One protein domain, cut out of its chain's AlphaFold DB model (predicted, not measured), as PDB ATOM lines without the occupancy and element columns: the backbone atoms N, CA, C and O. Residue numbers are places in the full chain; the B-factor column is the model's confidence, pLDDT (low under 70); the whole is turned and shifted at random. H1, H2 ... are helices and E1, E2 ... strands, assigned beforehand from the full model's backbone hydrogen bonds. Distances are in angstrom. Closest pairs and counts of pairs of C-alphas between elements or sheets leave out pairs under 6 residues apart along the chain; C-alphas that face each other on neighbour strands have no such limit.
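This is residues 16 to 128 of the 144 residues of an uncharacterized protein of Candidatus Thorarchaeota archaeon SMTZ1-83 (UniProt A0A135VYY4). A strongly twisted sheet of five antiparallel strands, E2, E1, E5, E6, E7, makes the body; E2 runs on into a small hairpin, E3 and E4, and the short helix H1 lies over one face of the sheet. The opening stretch, residues 16 to 32, is tied to E7 and E4 by short pairings. The 113 printed residues hold E1 to E7 and then H1, mostly strand, with under half of the residues in named elements. The whole is compact, with a radius of gyration of the C-alphas of 14.8 A and spans of 42 by 37 by 23 A.

Residues 16 to 17 pair antiparallel with residues 102 to 103 of E7, residues 99 to 109. Residues 25 to 26 pair antiparallel with residues 63 to 64 of E4, residues 63 to 67. E1, residues 33 to 39, and E2, residues 46 to 50, form a hairpin at 144 degrees, with N 36 and O 49 at 2.9 A. E2 runs on into E3, residues 52 to 54, at 43 degrees. E3 and E4 form a hairpin, with N 53 and O 66 at 2.8 A. E5, residues 78 to 84, is antiparallel to E1, with N 35 and O 80 at 3.0 A. E5, E6, residues 87 to 96, and E7 form a meander, each strand the antiparallel neighbour of the one before; N 81 and O 89 are at 2.9 A, N 94 and O 101 at 2.8 A. H1, residues 122 to 126, is on the sheet at a height of 8.0 A; its O i to N i+4 pair is within hydrogen-bond range.

E1 begins at C-alpha 33, (-32.041, -8.238, 22.491). E6 measures 27.5 A and E7 29.6 A. H1 ends at C-alpha 126, (-37.267, -3.927, 3.099).

The C-alphas farthest apart, Val 42 and Gln 59, are 47.4 A apart. The printed part has no cut; the link from E7 to H1 is long. The pLDDT is under 70 at residues 58, 60, 110 to 118 and 124 to 128.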
ATOM      1  N   LEU A  16     -51.135  -7.488  12.764       89.62
ATOM      2  CA  LEU A  16     -51.177  -6.609  13.935       89.62
ATOM      3  C   LEU A  16     -51.197  -7.435  15.214       89.62
ATOM      4  O   LEU A  16     -52.014  -8.339  15.379       89.62
ATOM      5  N   ILE A  17     -50.329  -7.079  16.152       92.38
ATOM      6  CA  ILE A  17     -50.298  -7.674  17.486       92.38
ATOM      7  C   ILE A  17     -50.314  -6.581  18.547       92.38
ATOM      8  O   ILE A  17     -49.741  -5.514  18.365       92.38
ATOM      9  N   ARG A  18     -50.944  -6.847  19.693       90.31
ATOM     10  CA  ARG A  18     -50.960  -5.893  20.814       90.31
ATOM     11  C   ARG A  18     -49.581  -5.702  21.430       90.31
ATOM     12  O   ARG A  18     -49.193  -4.582  21.729       90.31
ATOM     13  N   ARG A  19     -48.835  -6.796  21.599       92.31
ATOM     14  CA  ARG A  19     -47.479  -6.770  22.146       92.31
ATOM     15  C   ARG A  19     -46.606  -7.814  21.445       92.31
ATOM     16  O   ARG A  19     -47.015  -8.976  21.372       92.31
ATOM     17  N   PRO A  20     -45.425  -7.437  20.933       94.44
ATOM     18  CA  PRO A  20     -44.461  -8.381  20.394       94.44
ATOM     19  C   PRO A  20     -43.986  -9.373  21.448       94.44
ATOM     20  O   PRO A  20     -43.810  -9.040  22.619       94.44
ATOM     21  N   ALA A  21     -43.760 -10.611  21.020       94.06
ATOM     22  CA  ALA A  21     -43.181 -11.628  21.882       94.06
ATOM     23  C   ALA A  21     -41.674 -11.391  22.015       94.06
ATOM     24  O   ALA A  21     -40.946 -11.468  21.021       94.06
ATOM     25  N   PHE A  22     -41.203 -11.153  23.238       95.56
ATOM     26  CA  PHE A  22     -39.785 -10.972  23.528       95.56
ATOM     27  C   PHE A  22     -39.095 -12.288  23.907       95.56
ATOM     28  O   PHE A  22     -39.717 -13.169  24.513       95.56
ATOM     29  N   PRO A  23     -37.801 -12.445  23.580       93.69
ATOM     30  CA  PRO A  23     -37.001 -13.522  24.139       93.69
ATOM     31  C   PRO A  23     -36.951 -13.394  25.665       93.69
ATOM     32  O   PRO A  23     -36.697 -12.328  26.209       93.69
ATOM     33  N   ARG A  24     -37.211 -14.500  26.366       92.62
ATOM     34  CA  ARG A  24     -37.309 -14.512  27.835       92.62
ATOM     35  C   ARG A  24     -35.953 -14.574  28.538       92.62
ATOM     36  O   ARG A  24     -35.826 -14.134  29.678       92.62
ATOM     37  N   TRP A  25     -34.970 -15.195  27.896       93.12
ATOM     38  CA  TRP A  25     -33.711 -15.575  28.530       93.12
ATOM     39  C   TRP A  25     -32.556 -14.793  27.929       93.12
ATOM     40  O   TRP A  25     -32.464 -14.661  26.710       93.12
ATOM     41  N   TRP A  26     -31.673 -14.318  28.798       91.31
ATOM     42  CA  TRP A  26     -30.372 -13.804  28.414       91.31
ATOM     43  C   TRP A  26     -29.444 -14.973  28.066       91.31
ATOM     44  O   TRP A  26     -29.391 -15.976  28.780       91.31
ATOM     45  N   ASP A  27     -28.703 -14.826  26.973       89.06
ATOM     46  CA  ASP A  27     -27.690 -15.778  26.529       89.06
ATOM     47  C   ASP A  27     -26.490 -14.988  25.972       89.06
ATOM     48  O   ASP A  27     -26.653 -14.256  24.989       89.06
ATOM     49  N   PRO A  28     -25.286 -15.103  26.566       86.31
ATOM     50  CA  PRO A  28     -24.111 -14.356  26.118       86.31
ATOM     51  C   PRO A  28     -23.607 -14.773  24.726       86.31
ATOM     52  O   PRO A  28     -22.870 -14.008  24.096       86.31
ATOM     53  N   ILE A  29     -23.988 -15.965  24.252       85.62
ATOM     54  CA  ILE A  29     -23.607 -16.512  22.948       85.62
ATOM     55  C   ILE A  29     -24.627 -16.078  21.899       85.62
ATOM     56  O   ILE A  29     -24.265 -15.444  20.910       85.62
ATOM     57  N   ALA A  30     -25.911 -16.375  22.118       85.31
ATOM     58  CA  ALA A  30     -26.960 -16.037  21.154       85.31
ATOM     59  C   ALA A  30     -27.274 -14.531  21.096       85.31
ATOM     60  O   ALA A  30     -27.820 -14.074  20.090       85.31
ATOM     61  N   ARG A  31     -26.942 -13.786  22.163       87.50
ATOM     62  CA  ARG A  31     -27.117 -12.330  22.324       87.50
ATOM     63  C   ARG A  31     -28.505 -11.816  21.901       87.50
ATOM     64  O   ARG A  31     -28.592 -10.903  21.070       87.50
ATOM     65  N   PRO A  32     -29.596 -12.398  22.437       92.94
ATOM     66  CA  PRO A  32     -30.932 -11.876  22.191       92.94
ATOM     67  C   PRO A  32     -31.053 -10.456  22.745       92.94
ATOM     68  O   PRO A  32     -30.491 -10.147  23.796       92.94
ATOM     69  N   HIS A  33     -31.798  -9.604  22.049       94.50
ATOM     70  CA  HIS A  33     -32.041  -8.238  22.491       94.50
ATOM     71  C   HIS A  33     -33.304  -7.649  21.872       94.50
ATOM     72  O   HIS A  33     -33.864  -8.176  20.909       94.50
ATOM     73  N   VAL A  34     -33.727  -6.527  22.440       96.69
ATOM     74  CA  VAL A  34     -34.784  -5.668  21.920       96.69
ATOM     75  C   VAL A  34     -34.217  -4.258  21.800       96.69
ATOM     76  O   VAL A  34     -33.606  -3.751  22.744       96.69
ATOM     77  N   ALA A  35     -34.395  -3.638  20.639       96.62
ATOM     78  CA  ALA A  35     -33.891  -2.300  20.363       96.62
ATOM     79  C   ALA A  35     -34.917  -1.466  19.598       96.62
ATOM     80  O   ALA A  35     -35.652  -1.978  18.754       96.62
ATOM     81  N   ILE A  36     -34.936  -0.169  19.885       96.50
ATOM     82  CA  ILE A  36     -35.622   0.825  19.065       96.50
ATOM     83  C   ILE A  36     -34.682   1.225  17.932       96.50
ATOM     84  O   ILE A  36     -33.501   1.482  18.178       96.50
ATOM     85  N   LEU A  37     -35.202   1.278  16.707       94.12
ATOM     86  CA  LEU A  37     -34.467   1.794  15.557       94.12
ATOM     87  C   LEU A  37     -34.886   3.235  15.287       94.12
ATOM     88  O   LEU A  37     -36.068   3.519  15.089       94.12
ATOM     89  N   VAL A  38     -33.904   4.127  15.253       92.00
ATOM     90  CA  VAL A  38     -34.076   5.507  14.801       92.00
ATOM     91  C   VAL A  38     -33.294   5.660  13.516       92.00
ATOM     92  O   VAL A  38     -32.084   5.436  13.490       92.00
ATOM     93  N   ARG A  39     -33.996   6.028  12.450       86.50
ATOM     94  CA  ARG A  39     -33.368   6.295  11.166       86.50
ATOM     95  C   ARG A  39     -32.808   7.702  11.150       86.50
ATOM     96  O   ARG A  39     -33.542   8.650  11.419       86.50
ATOM     97  N   ASP A  40     -31.541   7.823  10.788       84.94
ATOM     98  CA  ASP A  40     -30.978   9.110  10.417       84.94
ATOM     99  C   ASP A  40     -31.555   9.525   9.050       84.94
ATOM    100  O   ASP A  40     -31.375   8.802   8.065       84.94
ATOM    101  N   PRO A  41     -32.267  10.662   8.960       79.62
ATOM    102  CA  PRO A  41     -32.850  11.122   7.706       79.62
ATOM    103  C   PRO A  41     -31.803  11.517   6.653       79.62
ATOM    104  O   PRO A  41     -32.141  11.584   5.475       79.62
ATOM    105  N   VAL A  42     -30.553  11.790   7.045       85.00
ATOM    106  CA  VAL A  42     -29.493  12.228   6.124       85.00
ATOM    107  C   VAL A  42     -28.742  11.040   5.537       85.00
ATOM    108  O   VAL A  42     -28.603  10.938   4.320       85.00
ATOM    109  N   SER A  43     -28.240  10.144   6.389       85.56
ATOM    110  CA  SER A  43     -27.485   8.965   5.939       85.56
ATOM    111  C   SER A  43     -28.383   7.800   5.521       85.56
ATOM    112  O   SER A  43     -27.955   6.936   4.759       85.56
ATOM    113  N   GLY A  44     -29.625   7.761   6.013       81.38
ATOM    114  CA  GLY A  44     -30.506   6.602   5.903       81.38
ATOM    115  C   GLY A  44     -30.125   5.456   6.846       81.38
ATOM    116  O   GLY A  44     -30.817   4.437   6.849       81.38
ATOM    117  N   ASP A  45     -29.067   5.599   7.648       84.25
ATOM    118  CA  ASP A  45     -28.604   4.552   8.554       84.25
ATOM    119  C   ASP A  45     -29.543   4.393   9.759       84.25
ATOM    120  O   ASP A  45     -30.070   5.358  10.322       84.25
ATOM    121  N   ASP A  46     -29.748   3.143  10.178       87.31
ATOM    122  CA  ASP A  46     -30.546   2.820  11.358       87.31
ATOM    123  C   ASP A  46     -29.642   2.788  12.604       87.31
ATOM    124  O   ASP A  46     -28.777   1.920  12.743       87.31
ATOM    125  N   THR A  47     -29.880   3.697  13.551       90.44
ATOM    126  CA  THR A  47     -29.237   3.702  14.871       90.44
ATOM    127  C   THR A  47     -30.068   2.898  15.872       90.44
ATOM    128  O   THR A  47     -31.278   3.094  15.995       90.44
ATOM    129  N   ARG A  48     -29.414   1.999  16.620       92.44
ATOM    130  CA  ARG A  48     -30.046   1.132  17.629       92.44
ATOM    131  C   ARG A  48     -29.955   1.712  19.034       92.44
ATOM    132  O   ARG A  48     -28.863   1.910  19.561       92.44
ATOM    133  N   TYR A  49     -31.102   1.835  19.689       95.44
ATOM    134  CA  TYR A  49     -31.206   2.105  21.120       95.44
ATOM    135  C   TYR A  49     -31.687   0.839  21.828       95.44
ATOM    136  O   TYR A  49     -32.864   0.485  21.767       95.44
ATOM    137  N   TYR A  50     -30.763   0.122  22.470       95.38
ATOM    138  CA  TYR A  50     -31.071  -1.119  23.176       95.38
ATOM    139  C   TYR A  50     -31.924  -0.834  24.413       95.38
ATOM    140  O   TYR A  50     -31.498  -0.129  25.324       95.38
ATOM    141  N   ILE A  51     -33.116  -1.428  24.451       96.38
ATOM    142  CA  ILE A  51     -34.048  -1.332  25.582       96.38
ATOM    143  C   ILE A  51     -34.111  -2.632  26.389       96.38
ATOM    144  O   ILE A  51     -34.924  -2.769  27.299       96.38
ATOM    145  N   SER A  52     -33.261  -3.599  26.046       95.81
ATOM    146  CA  SER A  52     -33.115  -4.853  26.771       95.81
ATOM    147  C   SER A  52     -31.760  -4.955  27.460       95.81
ATOM    148  O   SER A  52     -30.741  -4.603  26.866       95.81
ATOM    149  N   GLN A  53     -31.734  -5.540  28.650       94.44
ATOM    150  CA  GLN A  53     -30.525  -5.776  29.429       94.44
ATOM    151  C   GLN A  53     -30.556  -7.145  30.111       94.44
ATOM    152  O   GLN A  53     -31.594  -7.799  30.235       94.44
ATOM    153  N   LYS A  54     -29.394  -7.584  30.593       93.50
ATOM    154  CA  LYS A  54     -29.298  -8.759  31.457       93.50
ATOM    155  C   LYS A  54     -30.023  -8.483  32.779       93.50
ATOM    156  O   LYS A  54     -29.643  -7.585  33.527       93.50
ATOM    157  N   GLY A  55     -31.050  -9.275  33.066       89.19
ATOM    158  CA  GLY A  55     -31.797  -9.219  34.316       89.19
ATOM    159  C   GLY A  55     -31.000  -9.752  35.508       89.19
ATOM    160  O   GLY A  55     -29.909 -10.315  35.375       89.19
ATOM    161  N   LYS A  56     -31.564  -9.598  36.710       85.19
ATOM    162  CA  LYS A  56     -30.939 -10.087  37.948       85.19
ATOM    163  C   LYS A  56     -30.777 -11.607  37.908       85.19
ATOM    164  O   LYS A  56     -31.675 -12.322  37.460       85.19
ATOM    165  N   SER A  57     -29.646 -12.093  38.426       74.44
ATOM    166  CA  SER A  57     -29.405 -13.530  38.566       74.44
ATOM    167  C   SER A  57     -30.506 -14.143  39.427       74.44
ATOM    168  O   SER A  57     -30.662 -13.805  40.600       74.44
ATOM    169  N   SER A  58     -31.281 -15.042  38.830       68.69
ATOM    170  CA  SER A  58     -32.195 -15.909  39.563       68.69
ATOM    171  C   SER A  58     -31.388 -16.994  40.286       68.69
ATOM    172  O   SER A  58     -30.245 -17.272  39.928       68.69
ATOM    173  N   GLN A  59     -31.983 -17.651  41.285       72.12
ATOM    174  CA  GLN A  59     -31.437 -18.895  41.852       72.12
ATOM    175  C   GLN A  59     -31.358 -20.022  40.804       72.12
ATOM    176  O   GLN A  59     -30.634 -21.001  40.974       72.12
ATOM    177  N   THR A  60     -32.091 -19.885  39.696       68.00
ATOM    178  CA  THR A  60     -31.958 -20.756  38.528       68.00
ATOM    179  C   THR A  60     -30.749 -20.342  37.682       68.00
ATOM    180  O   THR A  60     -30.500 -19.158  37.490       68.00
ATOM    181  N   ARG A  61     -30.011 -21.309  37.108       77.19
ATOM    182  CA  ARG A  61     -28.853 -21.064  36.210       77.19
ATOM    183  C   ARG A  61     -29.175 -20.249  34.941       77.19
ATOM    184  O   ARG A  61     -28.288 -20.051  34.117       77.19
ATOM    185  N   ARG A  62     -30.429 -19.840  34.728       82.69
ATOM    186  CA  ARG A  62     -30.850 -19.051  33.568       82.69
ATOM    187  C   ARG A  62     -31.091 -17.612  33.988       82.69
ATOM    188  O   ARG A  62     -31.841 -17.337  34.922       82.69
ATOM    189  N   GLU A  63     -30.474 -16.705  33.253       90.88
ATOM    190  CA  GLU A  63     -30.606 -15.269  33.454       90.88
ATOM    191  C   GLU A  63     -31.759 -14.752  32.590       90.88
ATOM    192  O   GLU A  63     -31.950 -15.202  31.459       90.88
ATOM    193  N   LEU A  64     -32.575 -13.848  33.130       93.00
ATOM    194  CA  LEU A  64     -33.680 -13.250  32.382       93.00
ATOM    195  C   LEU A  64     -33.156 -12.162  31.443       93.00
ATOM    196  O   LEU A  64     -32.192 -11.473  31.775       93.00
ATOM    197  N   LEU A  65     -33.816 -11.991  30.300       94.38
ATOM    198  CA  LEU A  65     -33.698 -10.765  29.519       94.38
ATOM    199  C   LEU A  65     -34.742  -9.783  30.053       94.38
ATOM    200  O   LEU A  65     -35.942 -10.039  29.956       94.38
ATOM    201  N   ASP A  66     -34.275  -8.700  30.654       94.81
ATOM    202  CA  ASP A  66     -35.122  -7.609  31.120       94.81
ATOM    203  C   ASP A  66     -35.327  -6.626  29.966       94.81
ATOM    204  O   ASP A  66     -34.359  -6.275  29.294       94.81
ATOM    205  N   VAL A  67     -36.566  -6.225  29.693       96.06
ATOM    206  CA  VAL A  67     -36.915  -5.330  28.580       96.06
ATOM    207  C   VAL A  67     -37.735  -4.185  29.147       96.06
ATOM    208  O   VAL A  67     -38.743  -4.425  29.813       96.06
ATOM    209  N   ALA A  68     -37.299  -2.953  28.885       95.56
ATOM    210  CA  ALA A  68     -38.022  -1.760  29.299       95.56
ATOM    211  C   ALA A  68     -39.430  -1.729  28.691       95.56
ATOM    212  O   ALA A  68     -39.709  -2.366  27.668       95.56
ATOM    213  N   ASP A  69     -40.326  -0.990  29.335       94.00
ATOM    214  CA  ASP A  69     -41.692  -0.890  28.851       94.00
ATOM    215  C   ASP A  69     -41.769  -0.147  27.508       94.00
ATOM    216  O   ASP A  69     -41.048   0.820  27.265       94.00
ATOM    217  N   ILE A  70     -42.650  -0.632  26.636       95.12
ATOM    218  CA  ILE A  70     -42.815  -0.161  25.257       95.12
ATOM    219  C   ILE A  70     -44.179   0.496  25.014       95.12
ATOM    220  O   ILE A  70     -44.424   0.991  23.915       95.12
ATOM    221  N   ASP A  71     -45.067   0.509  26.012       90.56
ATOM    222  CA  ASP A  71     -46.451   0.975  25.849       90.56
ATOM    223  C   ASP A  71     -46.558   2.504  25.698       90.56
ATOM    224  O   ASP A  71     -47.536   3.007  25.148       90.56
ATOM    225  N   GLY A  72     -45.535   3.249  26.135       90.19
ATOM    226  CA  GLY A  72     -45.456   4.712  26.026       90.19
ATOM    227  C   GLY A  72     -44.715   5.240  24.794       90.19
ATOM    228  O   GLY A  72     -44.417   6.433  24.737       90.19
ATOM    229  N   LEU A  73     -44.353   4.380  23.837       94.00
ATOM    230  CA  LEU A  73     -43.575   4.792  22.666       94.00
ATOM    231  C   LEU A  73     -44.433   5.560  21.642       94.00
ATOM    232  O   LEU A  73     -45.628   5.288  21.501       94.00
ATOM    233  N   PRO A  74     -43.844   6.513  20.895       93.81
ATOM    234  CA  PRO A  74     -44.576   7.279  19.894       93.81
ATOM    235  C   PRO A  74     -44.954   6.422  18.680       93.81
ATOM    236  O   PRO A  74     -44.246   5.484  18.301       93.81
ATOM    237  N   GLN A  75     -46.063   6.768  18.023       93.25
ATOM    238  CA  GLN A  75     -46.466   6.130  16.769       93.25
ATOM    239  C   GLN A  75     -45.347   6.226  15.723       93.25
ATOM    240  O   GLN A  75     -44.620   7.211  15.651       93.25
ATOM    241  N   GLY A  76     -45.210   5.185  14.906       92.06
ATOM    242  CA  GLY A  76     -44.160   5.076  13.900       92.06
ATOM    243  C   GLY A  76     -42.857   4.478  14.427       92.06
ATOM    244  O   GLY A  76     -42.024   4.109  13.604       92.06
ATOM    245  N   THR A  77     -42.708   4.311  15.749       95.06
ATOM    246  CA  THR A  77     -41.526   3.678  16.350       95.06
ATOM    247  C   THR A  77     -41.257   2.312  15.732       95.06
ATOM    248  O   THR A  77     -42.158   1.475  15.626       95.06
ATOM    249  N   LEU A  78     -40.000   2.082  15.358       95.50
ATOM    250  CA  LEU A  78     -39.513   0.804  14.870       95.50
ATOM    251  C   LEU A  78     -38.893   0.005  16.012       95.50
ATOM    252  O   LEU A  78     -38.064   0.520  16.762       95.50
ATOM    253  N   LEU A  79     -39.279  -1.262  16.123       96.62
ATOM    254  CA  LEU A  79     -38.815  -2.168  17.166       96.62
ATOM    255  C   LEU A  79     -38.188  -3.412  16.548       96.62
ATOM    256  O   LEU A  79     -38.871  -4.235  15.932       96.62
ATOM    257  N   GLU A  80     -36.887  -3.561  16.755       95.31
ATOM    258  CA  GLU A  80     -36.146  -4.773  16.448       95.31
ATOM    259  C   GLU A  80     -36.235  -5.732  17.638       95.31
ATOM    260  O   GLU A  80     -35.858  -5.396  18.763       95.31
ATOM    261  N   VAL A  81     -36.712  -6.950  17.387       95.75
ATOM    262  CA  VAL A  81     -36.703  -8.046  18.360       95.75
ATOM    263  C   VAL A  81     -35.800  -9.146  17.826       95.75
ATOM    264  O   VAL A  81     -36.184  -9.893  16.922       95.75
ATOM    265  N   ARG A  82     -34.600  -9.270  18.394       93.06
ATOM    266  CA  ARG A  82     -33.631 -10.306  18.035       93.06
ATOM    267  C   ARG A  82     -33.714 -11.475  19.003       93.06
ATOM    268  O   ARG A  82     -33.425 -11.347  20.188       93.06
ATOM    269  N   TYR A  83     -34.069 -12.644  18.481       91.62
ATOM    270  CA  TYR A  83     -34.208 -13.872  19.265       91.62
ATOM    271  C   TYR A  83     -32.889 -14.628  19.420       91.62
ATOM    272  O   TYR A  83     -32.711 -15.337  20.406       91.62
ATOM    273  N   ASN A  84     -32.000 -14.531  18.430       88.12
ATOM    274  CA  ASN A  84     -30.652 -15.099  18.453       88.12
ATOM    275  C   ASN A  84     -29.801 -14.521  17.306       88.12
ATOM    276  O   ASN A  84     -30.245 -13.636  16.570       88.12
ATOM    277  N   ALA A  85     -28.602 -15.072  17.106       81.62
ATOM    278  CA  ALA A  85     -27.681 -14.686  16.037       81.62
ATOM    279  C   ALA A  85     -28.312 -14.662  14.628       81.62
ATOM    280  O   ALA A  85     -27.911 -13.837  13.814       81.62
ATOM    281  N   THR A  86     -29.317 -15.503  14.368       82.06
ATOM    282  CA  THR A  86     -29.870 -15.798  13.030       82.06
ATOM    283  C   THR A  86     -31.318 -15.357  12.828       82.06
ATOM    284  O   THR A  86     -31.868 -15.529  11.743       82.06
ATOM    285  N   ARG A  87     -31.982 -14.886  13.891       88.19
ATOM    286  CA  ARG A  87     -33.425 -14.634  13.897       88.19
ATOM    287  C   ARG A  87     -33.742 -13.296  14.530       88.19
ATOM    288  O   ARG A  87     -33.528 -13.119  15.731       88.19
ATOM    289  N   ALA A  88     -34.361 -12.422  13.749       91.25
ATOM    290  CA  ALA A  88     -34.932 -11.177  14.236       91.25
ATOM    291  C   ALA A  88     -36.238 -10.844  13.515       91.25
ATOM    292  O   ALA A  88     -36.442 -11.239  12.367       91.25
ATOM    293  N   ASN A  89     -37.098 -10.095  14.191       93.12
ATOM    294  CA  ASN A  89     -38.289  -9.492  13.613       93.12
ATOM    295  C   ASN A  89     -38.211  -7.975  13.760       93.12
ATOM    296  O   ASN A  89     -37.644  -7.474  14.731       93.12
ATOM    297  N   LEU A  90     -38.838  -7.277  12.822       93.56
ATOM    298  CA  LEU A  90     -39.018  -5.838  12.855       93.56
ATOM    299  C   LEU A  90     -40.508  -5.512  12.930       93.56
ATOM    300  O   LEU A  90     -41.312  -6.037  12.151       93.56
ATOM    301  N   TYR A  91     -40.862  -4.637  13.862       94.94
ATOM    302  CA  TYR A  91     -42.221  -4.151  14.056       94.94
ATOM    303  C   TYR A  91     -42.279  -2.630  13.919       94.94
ATOM    304  O   TYR A  91     -41.310  -1.949  14.245       94.94
ATOM    305  N   ARG A  92     -43.428  -2.103  13.488       94.75
ATOM    306  CA  ARG A  92     -43.757  -0.672  13.519       94.75
ATOM    307  C   ARG A  92     -44.945  -0.451  14.446       94.75
ATOM    308  O   ARG A  92     -45.939  -1.168  14.336       94.75
ATOM    309  N   LEU A  93     -44.848   0.522  15.344       95.00
ATOM    310  CA  LEU A  93     -45.966   0.922  16.190       95.00
ATOM    311  C   LEU A  93     -46.970   1.746  15.381       95.00
ATOM    312  O   LEU A  93     -46.616   2.754  14.769       95.00
ATOM    313  N   GLU A  94     -48.229   1.337  15.408       93.31
ATOM    314  CA  GLU A  94     -49.346   1.983  14.727       93.31
ATOM    315  C   GLU A  94     -50.510   2.176  15.688       93.31
ATOM    316  O   GLU A  94     -50.679   1.417  16.640       93.31
ATOM    317  N   LYS A  95     -51.321   3.200  15.433       90.81
ATOM    318  CA  LYS A  95     -52.592   3.378  16.125       90.81
ATOM    319  C   LYS A  95     -53.711   2.868  15.231       90.81
ATOM    320  O   LYS A  95     -53.859   3.341  14.108       90.81
ATOM    321  N   VAL A  96     -54.486   1.920  15.739       88.31
ATOM    322  CA  VAL A  96     -55.702   1.412  15.095       88.31
ATOM    323  C   VAL A  96     -56.851   1.732  16.028       88.31
ATOM    324  O   VAL A  96     -56.873   1.215  17.140       88.31
ATOM    325  N   ASP A  97     -57.743   2.634  15.624       87.62
ATOM    326  CA  ASP A  97     -58.839   3.131  16.469       87.62
ATOM    327  C   ASP A  97     -58.346   3.572  17.865       87.62
ATOM    328  O   ASP A  97     -58.767   3.048  18.897       87.62
ATOM    329  N   GLU A  98     -57.357   4.479  17.894       87.06
ATOM    330  CA  GLU A  98     -56.657   4.974  19.101       87.06
ATOM    331  C   GLU A  98     -55.910   3.921  19.936       87.06
ATOM    332  O   GLU A  98     -55.282   4.234  20.949       87.06
ATOM    333  N   THR A  99     -55.900   2.669  19.495       89.38
ATOM    334  CA  THR A  99     -55.223   1.588  20.193       89.38
ATOM    335  C   THR A  99     -53.813   1.369  19.636       89.38
ATOM    336  O   THR A  99     -53.682   1.075  18.444       89.38
ATOM    337  N   PRO A 100     -52.756   1.400  20.473       92.38
ATOM    338  CA  PRO A 100     -51.411   1.046  20.037       92.38
ATOM    339  C   PRO A 100     -51.331  -0.444  19.671       92.38
ATOM    340  O   PRO A 100     -51.623  -1.327  20.482       92.38
ATOM    341  N   CYS A 101     -50.927  -0.715  18.434       94.19
ATOM    342  CA  CYS A 101     -50.700  -2.042  17.883       94.19
ATOM    343  C   CYS A 101     -49.347  -2.084  17.173       94.19
ATOM    344  O   CYS A 101     -48.931  -1.138  16.515       94.19
ATOM    345  N   TRP A 102     -48.669  -3.218  17.252       95.00
ATOM    346  CA  TRP A 102     -47.424  -3.456  16.542       95.00
ATOM    347  C   TRP A 102     -47.715  -4.198  15.250       95.00
ATOM    348  O   TRP A 102     -48.138  -5.355  15.266       95.00
ATOM    349  N   ARG A 103     -47.470  -3.540  14.121       93.81
ATOM    350  CA  ARG A 103     -47.492  -4.175  12.810       93.81
ATOM    351  C   ARG A 103     -46.175  -4.897  12.588       93.81
ATOM    352  O   ARG A 103     -45.109  -4.296  12.699       93.81
ATOM    353  N   TRP A 104     -46.234  -6.182  12.269       91.94
ATOM    354  CA  TRP A 104     -45.056  -6.925  11.834       91.94
ATOM    355  C   TRP A 104     -44.701  -6.523  10.399       91.94
ATOM    356  O   TRP A 104     -45.511  -6.720   9.497       91.94
ATOM    357  N   ILE A 105     -43.517  -5.941  10.197       89.81
ATOM    358  CA  ILE A 105     -43.105  -5.397   8.889       89.81
ATOM    359  C   ILE A 105     -41.895  -6.107   8.281       89.81
ATOM    360  O   ILE A 105     -41.619  -5.938   7.101       89.81
ATOM    361  N   GLY A 106     -41.168  -6.912   9.059       87.44
ATOM    362  CA  GLY A 106     -39.982  -7.589   8.549       87.44
ATOM    363  C   GLY A 106     -39.538  -8.765   9.401       87.44
ATOM    364  O   GLY A 106     -39.784  -8.835  10.608       87.44
ATOM    365  N   ARG A 107     -38.853  -9.711   8.761       88.00
ATOM    366  CA  ARG A 107     -38.189 -10.825   9.436       88.00
ATOM    367  C   ARG A 107     -36.845 -11.095   8.787       88.00
ATOM    368  O   ARG A 107     -36.737 -11.094   7.568       88.00
ATOM    369  N   CYS A 108     -35.861 -11.403   9.610       83.44
ATOM    370  CA  CYS A 108     -34.576 -11.925   9.189       83.44
ATOM    371  C   CYS A 108     -34.466 -13.356   9.725       83.44
ATOM    372  O   CYS A 108     -34.634 -13.596  10.927       83.44
ATOM    373  N   ARG A 109     -34.271 -14.314   8.817       75.44
ATOM    374  CA  ARG A 109     -33.967 -15.717   9.102       75.44
ATOM    375  C   ARG A 109     -32.824 -16.079   8.166       75.44
ATOM    376  O   ARG A 109     -33.022 -15.883   6.979       75.44
ATOM    377  N   GLU A 110     -31.720 -16.588   8.716       66.06
ATOM    378  CA  GLU A 110     -30.511 -17.127   8.045       66.06
ATOM    379  C   GLU A 110     -29.216 -16.379   8.411       66.06
ATOM    380  O   GLU A 110     -29.211 -15.186   8.708       66.06
ATOM    381  N   LEU A 111     -28.109 -17.130   8.448       48.88
ATOM    382  CA  LEU A 111     -26.747 -16.602   8.537       48.88
ATOM    383  C   LEU A 111     -26.317 -16.209   7.126       48.88
ATOM    384  O   LEU A 111     -26.158 -17.094   6.290       48.88
ATOM    385  N   MET A 112     -26.087 -14.923   6.864       52.06
ATOM    386  CA  MET A 112     -25.385 -14.539   5.637       52.06
ATOM    387  C   MET A 112     -23.860 -14.710   5.757       52.06
ATOM    388  O   MET A 112     -23.216 -14.896   4.735       52.06
ATOM    389  N   ASP A 113     -23.294 -14.733   6.972       48.28
ATOM    390  CA  ASP A 113     -21.936 -15.215   7.298       48.28
ATOM    391  C   ASP A 113     -21.746 -15.198   8.838       48.28
ATOM    392  O   ASP A 113     -22.450 -14.466   9.538       48.28
ATOM    393  N   PHE A 114     -20.772 -15.930   9.389       50.34
ATOM    394  CA  PHE A 114     -20.279 -15.720  10.765       50.34
ATOM    395  C   PHE A 114     -19.624 -14.337  10.944       50.34
ATOM    396  O   PHE A 114     -19.508 -13.861  12.072       50.34
ATOM    397  N   ASN A 115     -19.232 -13.697   9.835       49.25
ATOM    398  CA  ASN A 115     -18.706 -12.330   9.773       49.25
ATOM    399  C   ASN A 115     -19.760 -11.281   9.394       49.25
ATOM    400  O   ASN A 115     -19.405 -10.120   9.177       49.25
ATOM    401  N   TYR A 116     -21.037 -11.663   9.264       48.38
ATOM    402  CA  TYR A 116     -22.092 -10.687   9.004       48.38
ATOM    403  C   TYR A 116     -22.055  -9.650  10.130       48.38
ATOM    404  O   TYR A 116     -21.867 -10.048  11.288       48.38
ATOM    405  N   PRO A 117     -22.166  -8.340   9.826       53.66
ATOM    406  CA  PRO A 117     -22.062  -7.312  10.848       53.66
ATOM    407  C   PRO A 117     -22.974  -7.669  12.020       53.66
ATOM    408  O   PRO A 117     -24.033  -8.280  11.843       53.66
ATOM    409  N   SER A 118     -22.581  -7.276  13.232       61.88
ATOM    410  CA  SER A 118     -23.379  -7.474  14.450       61.88
ATOM    411  C   SER A 118     -24.826  -6.987  14.311       61.88
ATOM    412  O   SER A 118     -25.671  -7.349  15.126       61.88
ATOM    413  N   GLU A 119     -25.116  -6.210  13.271       72.88
ATOM    414  CA  GLU A 119     -26.319  -5.448  13.030       72.88
ATOM    415  C   GLU A 119     -26.975  -5.796  11.689       72.88
ATOM    416  O   GLU A 119     -26.324  -5.925  10.651       72.88
ATOM    417  N   ILE A 120     -28.301  -5.940  11.715       78.25
ATOM    418  CA  ILE A 120     -29.118  -6.248  10.539       78.25
ATOM    419  C   ILE A 120     -29.383  -4.947   9.775       78.25
ATOM    420  O   ILE A 120     -29.926  -3.995  10.331       78.25
ATOM    421  N   LYS A 121     -29.043  -4.896   8.487       82.38
ATOM    422  CA  LYS A 121     -29.404  -3.763   7.623       82.38
ATOM    423  C   LYS A 121     -30.835  -3.938   7.118       82.38
ATOM    424  O   LYS A 121     -31.050  -4.587   6.097       82.38
ATOM    425  N   TRP A 122     -31.815  -3.396   7.842       81.62
ATOM    426  CA  TRP A 122     -33.227  -3.554   7.482       81.62
ATOM    427  C   TRP A 122     -33.590  -2.865   6.169       81.62
ATOM    428  O   TRP A 122     -34.416  -3.402   5.445       81.62
ATOM    429  N   ASN A 123     -32.929  -1.761   5.808       74.75
ATOM    430  CA  ASN A 123     -33.160  -1.054   4.538       74.75
ATOM    431  C   ASN A 123     -33.071  -1.972   3.324       74.75
ATOM    432  O   ASN A 123     -34.061  -2.161   2.626       74.75
ATOM    433  N   GLY A 124     -31.932  -2.642   3.148       66.06
ATOM    434  CA  GLY A 124     -31.740  -3.547   2.014       66.06
ATOM    435  C   GLY A 124     -32.667  -4.768   2.032       66.06
ATOM    436  O   GLY A 124     -32.907  -5.364   0.989       66.06
ATOM    437  N   LEU A 125     -33.211  -5.146   3.198       64.69
ATOM    438  CA  LEU A 125     -34.188  -6.236   3.313       64.69
ATOM    439  C   LEU A 125     -35.625  -5.777   3.027       64.69
ATOM    440  O   LEU A 125     -36.439  -6.580   2.573       64.69
ATOM    441  N   LEU A 126     -35.944  -4.513   3.304       66.12
ATOM    442  CA  LEU A 126     -37.267  -3.927   3.099       66.12
ATOM    443  C   LEU A 126     -37.434  -3.333   1.694       66.12
ATOM    444  O   LEU A 126     -38.558  -3.294   1.210       66.12
ATOM    445  N   GLU A 127     -36.357  -2.937   1.010       54.03
ATOM    446  CA  GLU A 127     -36.386  -2.388  -0.360       54.03
ATOM    447  C   GLU A 127     -36.887  -3.388  -1.423       54.03
ATOM    448  O   GLU A 127     -37.343  -2.979  -2.487       54.03
ATOM    449  N   GLY A 128     -36.868  -4.696  -1.134       42.94
ATOM    450  CA  GLY A 128     -37.516  -5.732  -1.957       42.94
ATOM    451  C   GLY A 128     -38.975  -6.027  -1.582       42.94
ATOM    452  O   GLY A 128     -39.610  -6.875  -2.205       42.94
TER     453      GLY A 128